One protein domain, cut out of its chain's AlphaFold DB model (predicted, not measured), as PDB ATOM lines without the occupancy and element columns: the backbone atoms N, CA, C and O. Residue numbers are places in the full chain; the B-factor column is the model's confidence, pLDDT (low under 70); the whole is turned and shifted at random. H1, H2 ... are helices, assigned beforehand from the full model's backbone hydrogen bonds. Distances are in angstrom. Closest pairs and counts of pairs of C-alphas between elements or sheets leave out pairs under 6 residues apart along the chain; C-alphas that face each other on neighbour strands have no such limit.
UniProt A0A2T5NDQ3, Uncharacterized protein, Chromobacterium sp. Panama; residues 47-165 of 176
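Overview. This is residues 47 to 165 of the 176 residues of an uncharacterized protein of Chromobacterium sp. Panama (UniProt A0A2T5NDQ3). A very long, straight helix, H5, bears a small helical head at its first end: H3 and H4 pack on it as an up-and-down bundle, H1 packs on H3 with H2 at its corner, and residues 131 to 165 of H5 stick out. The printed part has 119 residues with five named helices, H1 to H5, and is all helix. It is extended, radius of gyration of the C-alphas 25.5 A, spanning 87 by 29 by 19 A.

Arrangement. Start at H1, residues 47 to 53; it touches H3, residues 71 to 84, closest at C-alphas 49 and 76, 6.1 A. H2, residues 57 to 64, only just touches H1, only at the corner, with 3 pairs of C-alphas within 8 A. H4, residues 88 to 103, forms hairpins with H3, closest C-alphas 78 and 94, 6.6 A, and with H5, residues 110 to 165, closest C-alphas 95 and 120, 6.2 A. Every O i to N i+4 pair is within hydrogen-bond range in H1 to H4, and 50 of 52 in H5.

Along the chain. Find C-alpha 47 at (215.315, 305.754, 215.297), where H1 begins. H5 runs 82.3 A to C-alpha 165 at (249.651, 266.857, 153.736).

Size, cuts and confidence. The printed part has no cut. Look for pLDDT under 70 at residues 105 to 106.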
ATOM      1  N   ASN A  47     216.150 305.249 216.390       87.19
ATOM      2  CA  ASN A  47     215.315 305.754 215.297       87.19
ATOM      3  C   ASN A  47     215.898 307.036 214.692       87.19
ATOM      4  O   ASN A  47     215.915 307.203 213.475       87.19
ATOM      5  N   GLN A  48     216.431 307.920 215.534       87.19
ATOM      6  CA  GLN A  48     217.137 309.127 215.128       87.19
ATOM      7  C   GLN A  48     218.387 308.780 214.324       87.19
ATOM      8  O   GLN A  48     218.638 309.418 213.307       87.19
ATOM      9  N   ILE A  49     219.136 307.742 214.716       87.56
ATOM     10  CA  ILE A  49     220.285 307.266 213.936       87.56
ATOM     11  C   ILE A  49     219.846 306.850 212.527       87.56
ATOM     12  O   ILE A  49     220.479 307.257 211.558       87.56
ATOM     13  N   LEU A  50     218.764 306.076 212.399       88.19
ATOM     14  CA  LEU A  50     218.256 305.635 211.094       88.19
ATOM     15  C   LEU A  50     217.781 306.805 210.223       88.19
ATOM     16  O   LEU A  50     218.100 306.856 209.036       88.19
ATOM     17  N   LEU A  51     217.063 307.763 210.813       90.00
ATOM     18  CA  LEU A  51     216.626 308.972 210.112       90.00
ATOM     19  C   LEU A  51     217.825 309.784 209.620       90.00
ATOM     20  O   LEU A  51     217.883 310.155 208.448       90.00
ATOM     21  N   LEU A  52     218.812 310.005 210.486       89.81
ATOM     22  CA  LEU A  52     220.010 310.753 210.132       89.81
ATOM     23  C   LEU A  52     220.834 310.028 209.071       89.81
ATOM     24  O   LEU A  52     221.349 310.683 208.173       89.81
ATOM     25  N   LEU A  53     220.914 308.696 209.113       89.25
ATOM     26  CA  LEU A  53     221.625 307.893 208.115       89.25
ATOM     27  C   LEU A  53     221.084 308.111 206.694       89.25
ATOM     28  O   LEU A  53     221.853 308.073 205.739       89.25
ATOM     29  N   SER A  54     219.780 308.366 206.561       87.19
ATOM     30  CA  SER A  54     219.130 308.671 205.277       87.19
ATOM     31  C   SER A  54     219.341 310.113 204.796       87.19
ATOM     32  O   SER A  54     219.004 310.450 203.662       87.19
ATOM     33  N   GLN A  55     219.883 310.975 205.654       89.88
ATOM     34  CA  GLN A  55     220.018 312.403 205.415       89.88
ATOM     35  C   GLN A  55     221.385 312.770 204.816       89.88
ATOM     36  O   GLN A  55     222.300 311.951 204.728       89.88
ATOM     37  N   THR A  56     221.548 314.025 204.392       85.94
ATOM     38  CA  THR A  56     222.823 314.527 203.862       85.94
ATOM     39  C   THR A  56     223.871 314.704 204.963       85.94
ATOM     40  O   THR A  56     223.550 314.928 206.133       85.94
ATOM     41  N   ARG A  57     225.155 314.657 204.575       83.50
ATOM     42  CA  ARG A  57     226.292 314.803 205.505       83.50
ATOM     43  C   ARG A  57     226.261 316.108 206.299       83.50
ATOM     44  O   ARG A  57     226.658 316.125 207.457       83.50
ATOM     45  N   GLU A  58     225.787 317.188 205.688       84.31
ATOM     46  CA  GLU A  58     225.717 318.504 206.327       84.31
ATOM     47  C   GLU A  58     224.717 318.514 207.485       84.31
ATOM     48  O   GLU A  58     225.039 318.961 208.584       84.31
ATOM     49  N   ILE A  59     223.524 317.947 207.274       83.81
ATOM     50  CA  ILE A  59     222.495 317.907 208.316       83.81
ATOM     51  C   ILE A  59     222.910 316.945 209.434       83.81
ATOM     52  O   ILE A  59     222.704 317.236 210.613       83.81
ATOM     53  N   GLN A  60     223.589 315.851 209.086       82.94
ATOM     54  CA  GLN A  60     224.201 314.958 210.068       82.94
ATOM     55  C   GLN A  60     225.238 315.689 210.929       82.94
ATOM     56  O   GLN A  60     225.142 315.633 212.153       82.94
ATOM     57  N   ALA A  61     226.185 316.416 210.325       82.75
ATOM     58  CA  ALA A  61     227.217 317.149 211.058       82.75
ATOM     59  C   ALA A  61     226.611 318.174 212.029       82.75
ATOM     60  O   ALA A  61     227.011 318.243 213.189       82.75
ATOM     61  N   LEU A  62     225.580 318.901 211.590       83.31
ATOM     62  CA  LEU A  62     224.840 319.829 212.447       83.31
ATOM     63  C   LEU A  62     224.107 319.105 213.587       83.31
ATOM     64  O   LEU A  62     224.108 319.579 214.719       83.31
ATOM     65  N   SER A  63     223.515 317.939 213.316       81.19
ATOM     66  CA  SER A  63     222.805 317.142 214.327       81.19
ATOM     67  C   SER A  63     223.727 316.485 215.366       81.19
ATOM     68  O   SER A  63     223.286 316.158 216.472       81.19
ATOM     69  N   LEU A  64     224.995 316.274 215.003       78.75
ATOM     70  CA  LEU A  64     226.022 315.635 215.827       78.75
ATOM     71  C   LEU A  64     226.917 316.649 216.547       78.75
ATOM     72  O   LEU A  64     227.633 316.262 217.471       78.75
ATOM     73  N   ALA A  65     226.842 317.931 216.184       80.94
ATOM     74  CA  ALA A  65     227.603 318.993 216.821       80.94
ATOM     75  C   ALA A  65     227.384 318.984 218.347       80.94
ATOM     76  O   ALA A  65     226.262 319.105 218.844       80.94
ATOM     77  N   GLY A  66     228.471 318.796 219.099       77.31
ATOM     78  CA  GLY A  66     228.438 318.706 220.563       77.31
ATOM     79  C   GLY A  66     228.020 317.342 221.131       77.31
ATOM     80  O   GLY A  66     227.840 317.231 222.340       77.31
ATOM     81  N   ARG A  67     227.881 316.295 220.299       78.31
ATOM     82  CA  ARG A  67     227.491 314.924 220.701       78.31
ATOM     83  C   ARG A  67     228.583 313.871 220.459       78.31
ATOM     84  O   ARG A  67     228.304 312.676 220.484       78.31
ATOM     85  N   GLU A  68     229.830 314.304 220.281       76.56
ATOM     86  CA  GLU A  68     231.023 313.473 220.009       76.56
ATOM     87  C   GLU A  68     231.285 312.381 221.074       76.56
ATOM     88  O   GLU A  68     231.913 311.347 220.813       76.56
ATOM     89  N   SER A  69     230.817 312.613 222.305       77.69
ATOM     90  CA  SER A  69     230.948 311.691 223.437       77.69
ATOM     91  C   SER A  69     229.945 310.536 223.399       77.69
ATOM     92  O   SER A  69     230.172 309.516 224.049       77.69
ATOM     93  N   CYS A  70     228.865 310.657 222.625       84.25
ATOM     94  CA  CYS A  70     227.821 309.646 222.538       84.25
ATOM     95  C   CYS A  70     228.276 308.442 221.704       84.25
ATOM     96  O   CYS A  70     228.755 308.579 220.575       84.25
ATOM     97  N   GLY A  71     228.036 307.230 222.211       83.25
ATOM     98  CA  GLY A  71     228.283 306.001 221.457       83.25
ATOM     99  C   GLY A  71     227.438 305.898 220.180       83.25
ATOM    100  O   GLY A  71     227.913 305.386 219.167       83.25
ATOM    101  N   SER A  72     226.228 306.463 220.185       84.38
ATOM    102  CA  SER A  72     225.336 306.503 219.019       84.38
ATOM    103  C   SER A  72     225.822 307.420 217.892       84.38
ATOM    104  O   SER A  72     225.637 307.087 216.722       84.38
ATOM    105  N   ALA A  73     226.514 308.520 218.214       85.69
ATOM    106  CA  ALA A  73     227.172 309.368 217.217       85.69
ATOM    107  C   ALA A  73     228.273 308.591 216.480       85.69
ATOM    108  O   ALA A  73     228.318 308.567 215.251       85.69
ATOM    109  N   ARG A  74     229.108 307.864 217.236       88.00
ATOM    110  CA  ARG A  74     230.141 306.985 216.668       88.00
ATOM    111  C   ARG A  74     229.529 305.881 215.812       88.00
ATOM    112  O   ARG A  74     229.998 305.647 214.702       88.00
ATOM    113  N   LEU A  75     228.454 305.252 216.281       89.38
ATOM    114  CA  LEU A  75     227.734 304.234 215.517       89.38
ATOM    115  C   LEU A  75     227.252 304.779 214.167       89.38
ATOM    116  O   LEU A  75     227.493 304.134 213.152       89.38
ATOM    117  N   LEU A  76     226.660 305.978 214.125       89.38
ATOM    118  CA  LEU A  76     226.240 306.611 212.871       89.38
ATOM    119  C   LEU A  76     227.418 306.780 211.906       89.38
ATOM    120  O   LEU A  76     227.316 306.379 210.746       89.38
ATOM    121  N   THR A  77     228.552 307.302 212.385       88.50
ATOM    122  CA  THR A  77     229.740 307.477 211.533       88.50
ATOM    123  C   THR A  77     230.245 306.152 210.957       88.50
ATOM    124  O   THR A  77     230.587 306.093 209.778       88.50
ATOM    125  N   LEU A  78     230.221 305.067 211.742       90.25
ATOM    126  CA  LEU A  78     230.610 303.739 211.265       90.25
ATOM    127  C   LEU A  78     229.614 303.174 210.249       90.25
ATOM    128  O   LEU A  78     230.037 302.605 209.247       90.25
ATOM    129  N   LEU A  79     228.307 303.352 210.467       90.00
ATOM    130  CA  LEU A  79     227.280 302.934 209.505       90.00
ATOM    131  C   LEU A  79     227.442 303.653 208.166       90.00
ATOM    132  O   LEU A  79     227.325 303.040 207.109       90.00
ATOM    133  N   GLN A  80     227.741 304.946 208.210       89.19
ATOM    134  CA  GLN A  80     227.967 305.738 207.012       89.19
ATOM    135  C   GLN A  80     229.223 305.287 206.264       89.19
ATOM    136  O   GLN A  80     229.183 305.103 205.048       89.19
ATOM    137  N   GLN A  81     230.322 305.057 206.985       89.12
ATOM    138  CA  GLN A  81     231.549 304.531 206.390       89.12
ATOM    139  C   GLN A  81     231.327 303.138 205.790       89.12
ATOM    140  O   GLN A  81     231.843 302.860 204.711       89.12
ATOM    141  N   ALA A  82     230.507 302.292 206.422       87.62
ATOM    142  CA  ALA A  82     230.159 300.967 205.911       87.62
ATOM    143  C   ALA A  82     229.372 301.004 204.590       87.62
ATOM    144  O   ALA A  82     229.508 300.082 203.786       87.62
ATOM    145  N   GLN A  83     228.591 302.061 204.328       85.31
ATOM    146  CA  GLN A  83     227.919 302.243 203.033       85.31
ATOM    147  C   GLN A  83     228.898 302.610 201.916       85.31
ATOM    148  O   GLN A  83     228.716 302.186 200.779       85.31
ATOM    149  N   THR A  84     229.938 303.380 202.237       85.25
ATOM    150  CA  THR A  84     230.939 303.848 201.267       85.25
ATOM    151  C   THR A  84     232.176 302.952 201.172       85.25
ATOM    152  O   THR A  84     233.070 303.229 200.380       85.25
ATOM    153  N   ALA A  85     232.280 301.913 202.002       83.69
ATOM    154  CA  ALA A  85     233.452 301.051 202.046       83.69
ATOM    155  C   ALA A  85     233.492 300.110 200.834       83.69
ATOM    156  O   ALA A  85     232.716 299.158 200.740       83.69
ATOM    157  N   GLU A  86     234.439 300.361 199.934       81.00
ATOM    158  CA  GLU A  86     234.708 299.506 198.771       81.00
ATOM    159  C   GLU A  86     235.897 298.567 199.007       81.00
ATOM    160  O   GLU A  86     235.932 297.450 198.489       81.00
ATOM    161  N   SER A  87     236.876 298.992 199.813       84.75
ATOM    162  CA  SER A  87     238.107 298.232 200.022       84.75
ATOM    163  C   SER A  87     237.957 297.165 201.115       84.75
ATOM    164  O   SER A  87     237.350 297.380 202.169       84.75
ATOM    165  N   ARG A  88     238.581 295.997 200.900       82.00
ATOM    166  CA  ARG A  88     238.588 294.887 201.872       82.00
ATOM    167  C   ARG A  88     239.232 295.285 203.204       82.00
ATOM    168  O   ARG A  88     238.778 294.842 204.257       82.00
ATOM    169  N   ALA A  89     240.275 296.114 203.163       86.50
ATOM    170  CA  ALA A  89     240.965 296.589 204.359       86.50
ATOM    171  C   ALA A  89     240.072 297.512 205.198       86.50
ATOM    172  O   ALA A  89     240.061 297.408 206.425       86.50
ATOM    173  N   ASP A  90     239.288 298.375 204.551       87.69
ATOM    174  CA  ASP A  90     238.379 299.281 205.251       87.69
ATOM    175  C   ASP A  90     237.205 298.516 205.861       87.69
ATOM    176  O   ASP A  90     236.879 298.735 207.025       87.69
ATOM    177  N   VAL A  91     236.654 297.527 205.150       87.44
ATOM    178  CA  VAL A  91     235.619 296.627 205.691       87.44
ATOM    179  C   VAL A  91     236.095 295.910 206.962       87.44
ATOM    180  O   VAL A  91     235.349 295.832 207.937       87.44
ATOM    181  N   GLN A  92     237.343 295.427 206.996       89.69
ATOM    182  CA  GLN A  92     237.905 294.771 208.184       89.69
ATOM    183  C   GLN A  92     238.092 295.737 209.360       89.69
ATOM    184  O   GLN A  92     237.764 295.393 210.497       89.69
ATOM    185  N   LYS A  93     238.585 296.954 209.099       91.69
ATOM    186  CA  LYS A  93     238.723 297.990 210.134       91.69
ATOM    187  C   LYS A  93     237.364 298.376 210.713       91.69
ATOM    188  O   LYS A  93     237.230 298.454 211.932       91.69
ATOM    189  N   LEU A  94     236.359 298.565 209.858       91.44
ATOM    190  CA  LEU A  94     234.994 298.894 210.269       91.44
ATOM    191  C   LEU A  94     234.366 297.783 211.102       91.44
ATOM    192  O   LEU A  94     233.727 298.067 212.113       91.44
ATOM    193  N   GLN A  95     234.590 296.523 210.726       90.94
ATOM    194  CA  GLN A  95     234.132 295.382 211.510       90.94
ATOM    195  C   GLN A  95     234.739 295.404 212.923       90.94
ATOM    196  O   GLN A  95     233.998 295.338 213.901       90.94
ATOM    197  N   ALA A  96     236.059 295.579 213.041       92.00
ATOM    198  CA  ALA A  96     236.733 295.650 214.338       92.00
ATOM    199  C   ALA A  96     236.256 296.848 215.182       92.00
ATOM    200  O   ALA A  96     236.076 296.736 216.396       92.00
ATOM    201  N   GLN A  97     236.008 297.996 214.548       91.31
ATOM    202  CA  GLN A  97     235.468 299.177 215.222       91.31
ATOM    203  C   GLN A  97     234.041 298.936 215.732       91.31
ATOM    204  O   GLN A  97     233.768 299.244 216.893       91.31
ATOM    205  N   LEU A  98     233.161 298.327 214.930       90.06
ATOM    206  CA  LEU A  98     231.799 297.964 215.340       90.06
ATOM    207  C   LEU A  98     231.799 296.940 216.481       90.06
ATOM    208  O   LEU A  98     231.081 297.127 217.462       90.06
ATOM    209  N   GLU A  99     232.639 295.906 216.404       92.06
ATOM    210  CA  GLU A  99     232.824 294.923 217.480       92.06
ATOM    211  C   GLU A  99     233.305 295.596 218.773       92.06
ATOM    212  O   GLU A  99     232.766 295.337 219.850       92.06
ATOM    213  N   SER A 100     234.252 296.536 218.675       90.75
ATOM    214  CA  SER A 100     234.747 297.287 219.835       90.75
ATOM    215  C   SER A 100     233.692 298.210 220.459       90.75
ATOM    216  O   SER A 100     233.702 298.414 221.675       90.75
ATOM    217  N   LEU A 101     232.779 298.768 219.652       87.94
ATOM    218  CA  LEU A 101     231.661 299.570 220.149       87.94
ATOM    219  C   LEU A 101     230.607 298.692 220.821       87.94
ATOM    220  O   LEU A 101     230.109 299.058 221.880       87.94
ATOM    221  N   LEU A 102     230.306 297.523 220.249       88.00
ATOM    222  CA  LEU A 102     229.388 296.550 220.841       88.00
ATOM    223  C   LEU A 102     229.918 295.972 222.159       88.00
ATOM    224  O   LEU A 102     229.127 295.691 223.052       88.00
ATOM    225  N   ALA A 103     231.239 295.836 222.306       87.75
ATOM    226  CA  ALA A 103     231.865 295.438 223.566       87.75
ATOM    227  C   ALA A 103     231.737 296.511 224.667       87.75
ATOM    228  O   ALA A 103     231.784 296.186 225.850       87.75
ATOM    229  N   LYS A 104     231.567 297.788 224.296       84.19
ATOM    230  CA  LYS A 104     231.409 298.926 225.218       84.19
ATOM    231  C   LYS A 104     229.930 299.291 225.367       84.19
ATOM    232  O   LYS A 104     229.492 300.358 224.933       84.19
ATOM    233  N   THR A 105     229.169 298.395 225.991       69.00
ATOM    234  CA  THR A 105     227.703 298.472 226.120       69.00
ATOM    235  C   THR A 105     227.192 299.675 226.913       69.00
ATOM    236  O   THR A 105     226.071 300.110 226.672       69.00
ATOM    237  N   ASP A 106     228.005 300.251 227.803       68.75
ATOM    238  CA  ASP A 106     227.574 301.295 228.752       68.75
ATOM    239  C   ASP A 106     227.149 302.615 228.086       68.75
ATOM    240  O   ASP A 106     226.474 303.436 228.700       68.75
ATOM    241  N   ASN A 107     227.525 302.825 226.822       71.88
ATOM    242  CA  ASN A 107     227.268 304.070 226.092       71.88
ATOM    243  C   ASN A 107     226.207 303.930 224.986       71.88
ATOM    244  O   ASN A 107     225.993 304.883 224.232       71.88
ATOM    245  N   LEU A 108     225.600 302.744 224.831       79.94
ATOM    246  CA  LEU A 108     224.642 302.445 223.765       79.94
ATOM    247  C   LEU A 108     223.324 301.902 224.318       79.94
ATOM    248  O   LEU A 108     223.295 300.892 225.020       79.94
ATOM    249  N   ASP A 109     222.228 302.511 223.876       83.12
ATOM    250  CA  ASP A 109     220.861 302.035 224.089       83.12
ATOM    251  C   ASP A 109     220.665 300.624 223.483       83.12
ATOM    252  O   ASP A 109     221.172 300.374 222.382       83.12
ATOM    253  N   PRO A 110     219.942 299.687 224.127       84.44
ATOM    254  CA  PRO A 110     219.752 298.321 223.625       84.44
ATOM    255  C   PRO A 110     219.200 298.242 222.195       84.44
ATOM    256  O   PRO A 110     219.610 297.360 221.436       84.44
ATOM    257  N   ALA A 111     218.332 299.171 221.780       86.06
ATOM    258  CA  ALA A 111     217.847 299.204 220.401       86.06
ATOM    259  C   ALA A 111     218.981 299.541 219.416       86.06
ATOM    260  O   ALA A 111     219.123 298.892 218.378       86.06
ATOM    261  N   SER A 112     219.855 300.489 219.774       85.31
ATOM    262  CA  SER A 112     221.032 300.843 218.968       85.31
ATOM    263  C   SER A 112     222.062 299.706 218.892       85.31
ATOM    264  O   SER A 112     222.698 299.520 217.856       85.31
ATOM    265  N   GLN A 113     222.171 298.875 219.935       88.00
ATOM    266  CA  GLN A 113     223.001 297.666 219.901       88.00
ATOM    267  C   GLN A 113     222.454 296.640 218.901       88.00
ATOM    268  O   GLN A 113     223.219 296.053 218.136       88.00
ATOM    269  N   GLY A 114     221.129 296.450 218.871       86.94
ATOM    270  CA  GLY A 114     220.462 295.631 217.857       86.94
ATOM    271  C   GLY A 114     220.756 296.131 216.442       86.94
ATOM    272  O   GLY A 114     221.150 295.345 215.578       86.94
ATOM    273  N   LEU A 115     220.677 297.449 216.237       87.38
ATOM    274  CA  LEU A 115     221.015 298.078 214.961       87.38
ATOM    275  C   LEU A 115     222.479 297.903 214.558       87.38
ATOM    276  O   LEU A 115     222.730 297.769 213.372       87.38
ATOM    277  N   ALA A 116     223.440 297.873 215.488       88.94
ATOM    278  CA  ALA A 116     224.851 297.629 215.162       88.94
ATOM    279  C   ALA A 116     225.175 296.158 214.850       88.94
ATOM    280  O   ALA A 116     226.146 295.881 214.145       88.94
ATOM    281  N   ARG A 117     224.374 295.198 215.327       91.38
ATOM    282  CA  ARG A 117     224.594 293.768 215.039       91.38
ATOM    283  C   ARG A 117     224.273 293.400 213.591       91.38
ATOM    284  O   ARG A 117     224.995 292.607 212.995       91.38
ATOM    285  N   LEU A 118     223.228 293.992 213.015       89.94
ATOM    286  CA  LEU A 118     222.829 293.762 211.621       89.94
ATOM    287  C   LEU A 118     223.921 294.105 210.585       89.94
ATOM    288  O   LEU A 118     224.265 293.234 209.786       89.94
ATOM    289  N   PRO A 119     224.522 295.312 210.576       89.38
ATOM    290  CA  PRO A 119     225.583 295.661 209.636       89.38
ATOM    291  C   PRO A 119     226.841 294.830 209.887       89.38
ATOM    292  O   PRO A 119     227.541 294.502 208.939       89.38
ATOM    293  N   LEU A 120     227.121 294.428 211.130       91.25
ATOM    294  CA  LEU A 120     228.229 293.523 211.426       91.25
ATOM    295  C   LEU A 120     228.028 292.171 210.729       91.25
ATOM    296  O   LEU A 120     228.929 291.710 210.028       91.25
ATOM    297  N   GLN A 121     226.842 291.570 210.852       92.25
ATOM    298  CA  GLN A 121     226.505 290.338 210.132       92.25
ATOM    299  C   GLN A 121     226.582 290.539 208.614       92.25
ATOM    300  O   GLN A 121     227.182 289.729 207.910       92.25
ATOM    301  N   GLN A 122     226.060 291.657 208.105       91.50
ATOM    302  CA  GLN A 122     226.142 291.997 206.686       91.50
ATOM    303  C   GLN A 122     227.597 292.076 206.193       91.50
ATOM    304  O   GLN A 122     227.916 291.529 205.139       91.50
ATOM    305  N   LEU A 123     228.496 292.736 206.932       90.19
ATOM    306  CA  LEU A 123     229.912 292.859 206.563       90.19
ATOM    307  C   LEU A 123     230.622 291.498 206.582       90.19
ATOM    308  O   LEU A 123     231.420 291.211 205.687       90.19
ATOM    309  N   GLN A 124     230.295 290.635 207.547       90.69
ATOM    310  CA  GLN A 124     230.815 289.266 207.601       90.69
ATOM    311  C   GLN A 124     230.377 288.439 206.390       90.69
ATOM    312  O   GLN A 124     231.206 287.759 205.783       90.69
ATOM    313  N   GLU A 125     229.108 288.526 205.992       90.44
ATOM    314  CA  GLU A 125     228.617 287.842 204.794       90.44
ATOM    315  C   GLU A 125     229.272 288.389 203.522       90.44
ATOM    316  O   GLU A 125     229.756 287.614 202.696       90.44
ATOM    317  N   ARG A 126     229.417 289.715 203.388       89.38
ATOM    318  CA  ARG A 126     230.149 290.314 202.256       89.38
ATOM    319  C   ARG A 126     231.586 289.803 202.170       89.38
ATOM    320  O   ARG A 126     232.066 289.544 201.069       89.38
ATOM    321  N   ARG A 127     232.260 289.600 203.306       88.06
ATOM    322  CA  ARG A 127     233.606 289.016 203.339       88.06
ATOM    323  C   ARG A 127     233.616 287.563 202.862       88.06
ATOM    324  O   ARG A 127     234.454 287.221 202.033       88.06
ATOM    325  N   LYS A 128     232.701 286.721 203.352       91.44
ATOM    326  CA  LYS A 128     232.595 285.318 202.910       91.44
ATOM    327  C   LYS A 128     232.343 285.233 201.403       91.44
ATOM    328  O   LYS A 128     232.983 284.439 200.717       91.44
ATOM    329  N   LEU A 129     231.459 286.087 200.886       91.25
ATOM    330  CA  LEU A 129     231.164 286.177 199.456       91.25
ATOM    331  C   LEU A 129     232.379 286.648 198.649       91.25
ATOM    332  O   LEU A 129     232.680 286.063 197.613       91.25
ATOM    333  N   ALA A 130     233.117 287.649 199.134       89.50
ATOM    334  CA  ALA A 130     234.346 288.106 198.488       89.50
ATOM    335  C   ALA A 130     235.412 286.996 198.430       89.50
ATOM    336  O   ALA A 130     236.012 286.775 197.383       89.50
ATOM    337  N   GLU A 131     235.598 286.242 199.517       91.81
ATOM    338  CA  GLU A 131     236.531 285.108 199.559       91.81
ATOM    339  C   GLU A 131     236.104 283.968 198.613       91.81
ATOM    340  O   GLU A 131     236.952 283.337 197.978       91.81
ATOM    341  N   ALA A 132     234.800 283.715 198.466       94.62
ATOM    342  CA  ALA A 132     234.282 282.754 197.493       94.62
ATOM    343  C   ALA A 132     234.525 283.207 196.042       94.62
ATOM    344  O   ALA A 132     234.957 282.402 195.213       94.62
ATOM    345  N   LEU A 133     234.320 284.495 195.748       94.38
ATOM    346  CA  LEU A 133     234.601 285.079 194.434       94.38
ATOM    347  C   LEU A 133     236.092 285.017 194.088       94.38
ATOM    348  O   LEU A 133     236.436 284.628 192.974       94.38
ATOM    349  N   GLU A 134     236.983 285.331 195.033       94.31
ATOM    350  CA  GLU A 134     238.436 285.217 194.838       94.31
ATOM    351  C   GLU A 134     238.841 283.778 194.471       94.31
ATOM    352  O   GLU A 134     239.606 283.562 193.527       94.31
ATOM    353  N   ARG A 135     238.280 282.774 195.160       96.56
ATOM    354  CA  ARG A 135     238.520 281.354 194.846       96.56
ATOM    355  C   ARG A 135     238.009 280.979 193.458       96.56
ATOM    356  O   ARG A 135     238.719 280.306 192.714       96.56
ATOM    357  N   GLN A 136     236.809 281.422 193.094       96.44
ATOM    358  CA  GLN A 136     236.239 281.160 191.773       96.44
ATOM    359  C   GLN A 136     237.072 281.814 190.660       96.44
ATOM    360  O   GLN A 136     237.322 281.203 189.623       96.44
ATOM    361  N   GLN A 137     237.547 283.041 190.872       96.38
ATOM    362  CA  GLN A 137     238.423 283.729 189.924       96.38
ATOM    363  C   GLN A 137     239.759 283.002 189.748       96.38
ATOM    364  O   GLN A 137     240.241 282.886 188.621       96.38
ATOM    365  N   ALA A 138     240.341 282.475 190.829       96.50
ATOM    366  CA  ALA A 138     241.546 281.653 190.749       96.50
ATOM    367  C   ALA A 138     241.302 280.377 189.925       96.50
ATOM    368  O   ALA A 138     242.054 280.101 188.991       96.50
ATOM    369  N   GLN A 139     240.201 279.665 190.185       97.00
ATOM    370  CA  GLN A 139     239.820 278.477 189.415       97.00
ATOM    371  C   GLN A 139     239.615 278.790 187.928       97.00
ATOM    372  O   GLN A 139     240.105 278.053 187.076       97.00
ATOM    373  N   ASN A 140     238.949 279.899 187.598       96.88
ATOM    374  CA  ASN A 140     238.757 280.317 186.209       96.88
ATOM    375  C   ASN A 140     240.081 280.599 185.495       96.88
ATOM    376  O   ASN A 140     240.248 280.189 184.351       96.88
ATOM    377  N   ARG A 141     241.046 281.242 186.165       97.50
ATOM    378  CA  ARG A 141     242.383 281.467 185.591       97.50
ATOM    379  C   ARG A 141     243.107 280.153 185.310       97.50
ATOM    380  O   ARG A 141     243.755 280.030 184.275       97.50
ATOM    381  N   ASP A 142     242.986 279.173 186.197       97.06
ATOM    382  CA  ASP A 142     243.598 277.858 185.996       97.06
ATOM    383  C   ASP A 142     242.923 277.073 184.863       97.06
ATOM    384  O   ASP A 142     243.609 276.441 184.059       97.06
ATOM    385  N   LEU A 143     241.592 277.141 184.752       96.62
ATOM    386  CA  LEU A 143     240.855 276.560 183.625       96.62
ATOM    387  C   LEU A 143     241.228 277.228 182.300       96.62
ATOM    388  O   LEU A 143     241.407 276.534 181.302       96.62
ATOM    389  N   GLN A 144     241.401 278.549 182.298       96.31
ATOM    390  CA  GLN A 144     241.796 279.297 181.111       96.31
ATOM    391  C   GLN A 144     243.202 278.908 180.638       96.31
ATOM    392  O   GLN A 144     243.377 278.613 179.463       96.31
ATOM    393  N   LYS A 145     244.167 278.747 181.552       97.12
ATOM    394  CA  LYS A 145     245.502 278.219 181.206       97.12
ATOM    395  C   LYS A 145     245.433 276.832 180.568       97.12
ATOM    396  O   LYS A 145     246.059 276.590 179.544       97.12
ATOM    397  N   ARG A 146     244.636 275.922 181.140       96.94
ATOM    398  CA  ARG A 146     244.447 274.575 180.572       96.94
ATOM    399  C   ARG A 146     243.813 274.631 179.185       96.94
ATOM    400  O   ARG A 146     244.160 273.823 178.327       96.94
ATOM    401  N   TYR A 147     242.877 275.553 178.973       96.38
ATOM    402  CA  TYR A 147     242.265 275.773 177.670       96.38
ATOM    403  C   TYR A 147     243.300 276.250 176.646       96.38
ATOM    404  O   TYR A 147     243.381 275.679 175.560       96.38
ATOM    405  N   ASP A 148     244.135 277.221 177.014       97.12
ATOM    406  CA  ASP A 148     245.197 277.742 176.153       97.12
ATOM    407  C   ASP A 148     246.237 276.659 175.813       97.12
ATOM    408  O   ASP A 148     246.605 276.508 174.648       97.12
ATOM    409  N   ASP A 149     246.628 275.824 176.784       96.94
ATOM    410  CA  ASP A 149     247.531 274.684 176.567       96.94
ATOM    411  C   ASP A 149     246.946 273.656 175.585       96.94
ATOM    412  O   ASP A 149     247.638 273.152 174.696       96.94
ATOM    413  N   LEU A 150     245.661 273.314 175.738       96.38
ATOM    414  CA  LEU A 150     244.971 272.389 174.834       96.38
ATOM    415  C   LEU A 150     244.822 272.985 173.433       96.38
ATOM    416  O   LEU A 150     245.026 272.279 172.446       96.38
ATOM    417  N   ASN A 151     244.516 274.275 173.337       96.12
ATOM    418  CA  ASN A 151     244.415 274.970 172.061       96.12
ATOM    419  C   ASN A 151     245.782 275.048 171.358       96.12
ATOM    420  O   ASN A 151     245.876 274.801 170.157       96.12
ATOM    421  N   GLY A 152     246.862 275.283 172.111       96.00
ATOM    422  CA  GLY A 152     248.237 275.200 171.618       96.00
ATOM    423  C   GLY A 152     248.572 273.817 171.054       96.00
ATOM    424  O   GLY A 152     249.092 273.714 169.944       96.00
ATOM    425  N   LYS A 153     248.188 272.740 171.753       95.44
ATOM    426  CA  LYS A 153     248.350 271.361 171.255       95.44
ATOM    427  C   LYS A 153     247.538 271.096 169.991       95.44
ATOM    428  O   LYS A 153     248.057 270.482 169.064       95.44
ATOM    429  N   LEU A 154     246.287 271.556 169.923       95.50
ATOM    430  CA  LEU A 154     245.464 271.412 168.718       95.50
ATOM    431  C   LEU A 154     246.073 272.145 167.522       95.50
ATOM    432  O   LEU A 154     246.066 271.612 166.415       95.50
ATOM    433  N   ASN A 155     246.623 273.340 167.730       94.38
ATOM    434  CA  ASN A 155     247.283 274.087 166.664       94.38
ATOM    435  C   ASN A 155     248.577 273.403 166.208       94.38
ATOM    436  O   ASN A 155     248.761 273.242 165.007       94.38
ATOM    437  N   ALA A 156     249.393 272.889 167.133       93.81
ATOM    438  CA  ALA A 156     250.567 272.087 166.787       93.81
ATOM    439  C   ALA A 156     250.189 270.821 165.993       93.81
ATOM    440  O   ALA A 156     250.834 270.490 165.002       93.81
ATOM    441  N   LEU A 157     249.105 270.133 166.369       91.81
ATOM    442  CA  LEU A 157     248.606 268.980 165.612       91.81
ATOM    443  C   LEU A 157     248.134 269.371 164.207       91.81
ATOM    444  O   LEU A 157     248.419 268.649 163.256       91.81
ATOM    445  N   ARG A 158     247.459 270.516 164.052       91.81
ATOM    446  CA  ARG A 158     247.067 271.046 162.734       91.81
ATOM    447  C   ARG A 158     248.273 271.426 161.879       91.81
ATOM    448  O   ARG A 158     248.232 271.258 160.666       91.81
ATOM    449  N   GLU A 159     249.331 271.959 162.479       90.81
ATOM    450  CA  GLU A 159     250.581 272.249 161.772       90.81
ATOM    451  C   GLU A 159     251.245 270.962 161.287       90.81
ATOM    452  O   GLU A 159     251.560 270.856 160.105       90.81
ATOM    453  N   VAL A 160     251.341 269.946 162.148       89.81
ATOM    454  CA  VAL A 160     251.840 268.618 161.760       89.81
ATOM    455  C   VAL A 160     250.976 268.002 160.657       89.81
ATOM    456  O   VAL A 160     251.511 267.458 159.694       89.81
ATOM    457  N   GLU A 161     249.649 268.110 160.745       91.19
ATOM    458  CA  GLU A 161     248.744 267.650 159.688       91.19
ATOM    459  C   GLU A 161     249.033 268.362 158.358       91.19
ATOM    460  O   GLU A 161     249.155 267.702 157.326       91.19
ATOM    461  N   ARG A 162     249.218 269.687 158.372       87.50
ATOM    462  CA  ARG A 162     249.598 270.455 157.175       87.50
ATOM    463  C   ARG A 162     250.951 270.019 156.624       87.50
ATOM    464  O   ARG A 162     251.078 269.846 155.416       87.50
ATOM    465  N   GLU A 163     251.952 269.809 157.471       84.31
ATOM    466  CA  GLU A 163     253.268 269.329 157.037       84.31
ATOM    467  C   GLU A 163     253.198 267.934 156.404       84.31
ATOM    468  O   GLU A 163     253.840 267.681 155.383       84.31
ATOM    469  N   LEU A 164     252.395 267.033 156.976       78.38
ATOM    470  CA  LEU A 164     252.165 265.696 156.431       78.38
ATOM    471  C   LEU A 164     251.404 265.751 155.100       78.38
ATOM    472  O   LEU A 164     251.775 265.040 154.168       78.38
ATOM    473  N   GLN A 165     250.399 266.625 154.978       75.38
ATOM    474  CA  GLN A 165     249.651 266.857 153.736       75.38
ATOM    475  C   GLN A 165     250.462 267.580 152.649       75.38
ATOM    476  O   GLN A 165     250.128 267.463 151.473       75.38
TER     477      GLN A 165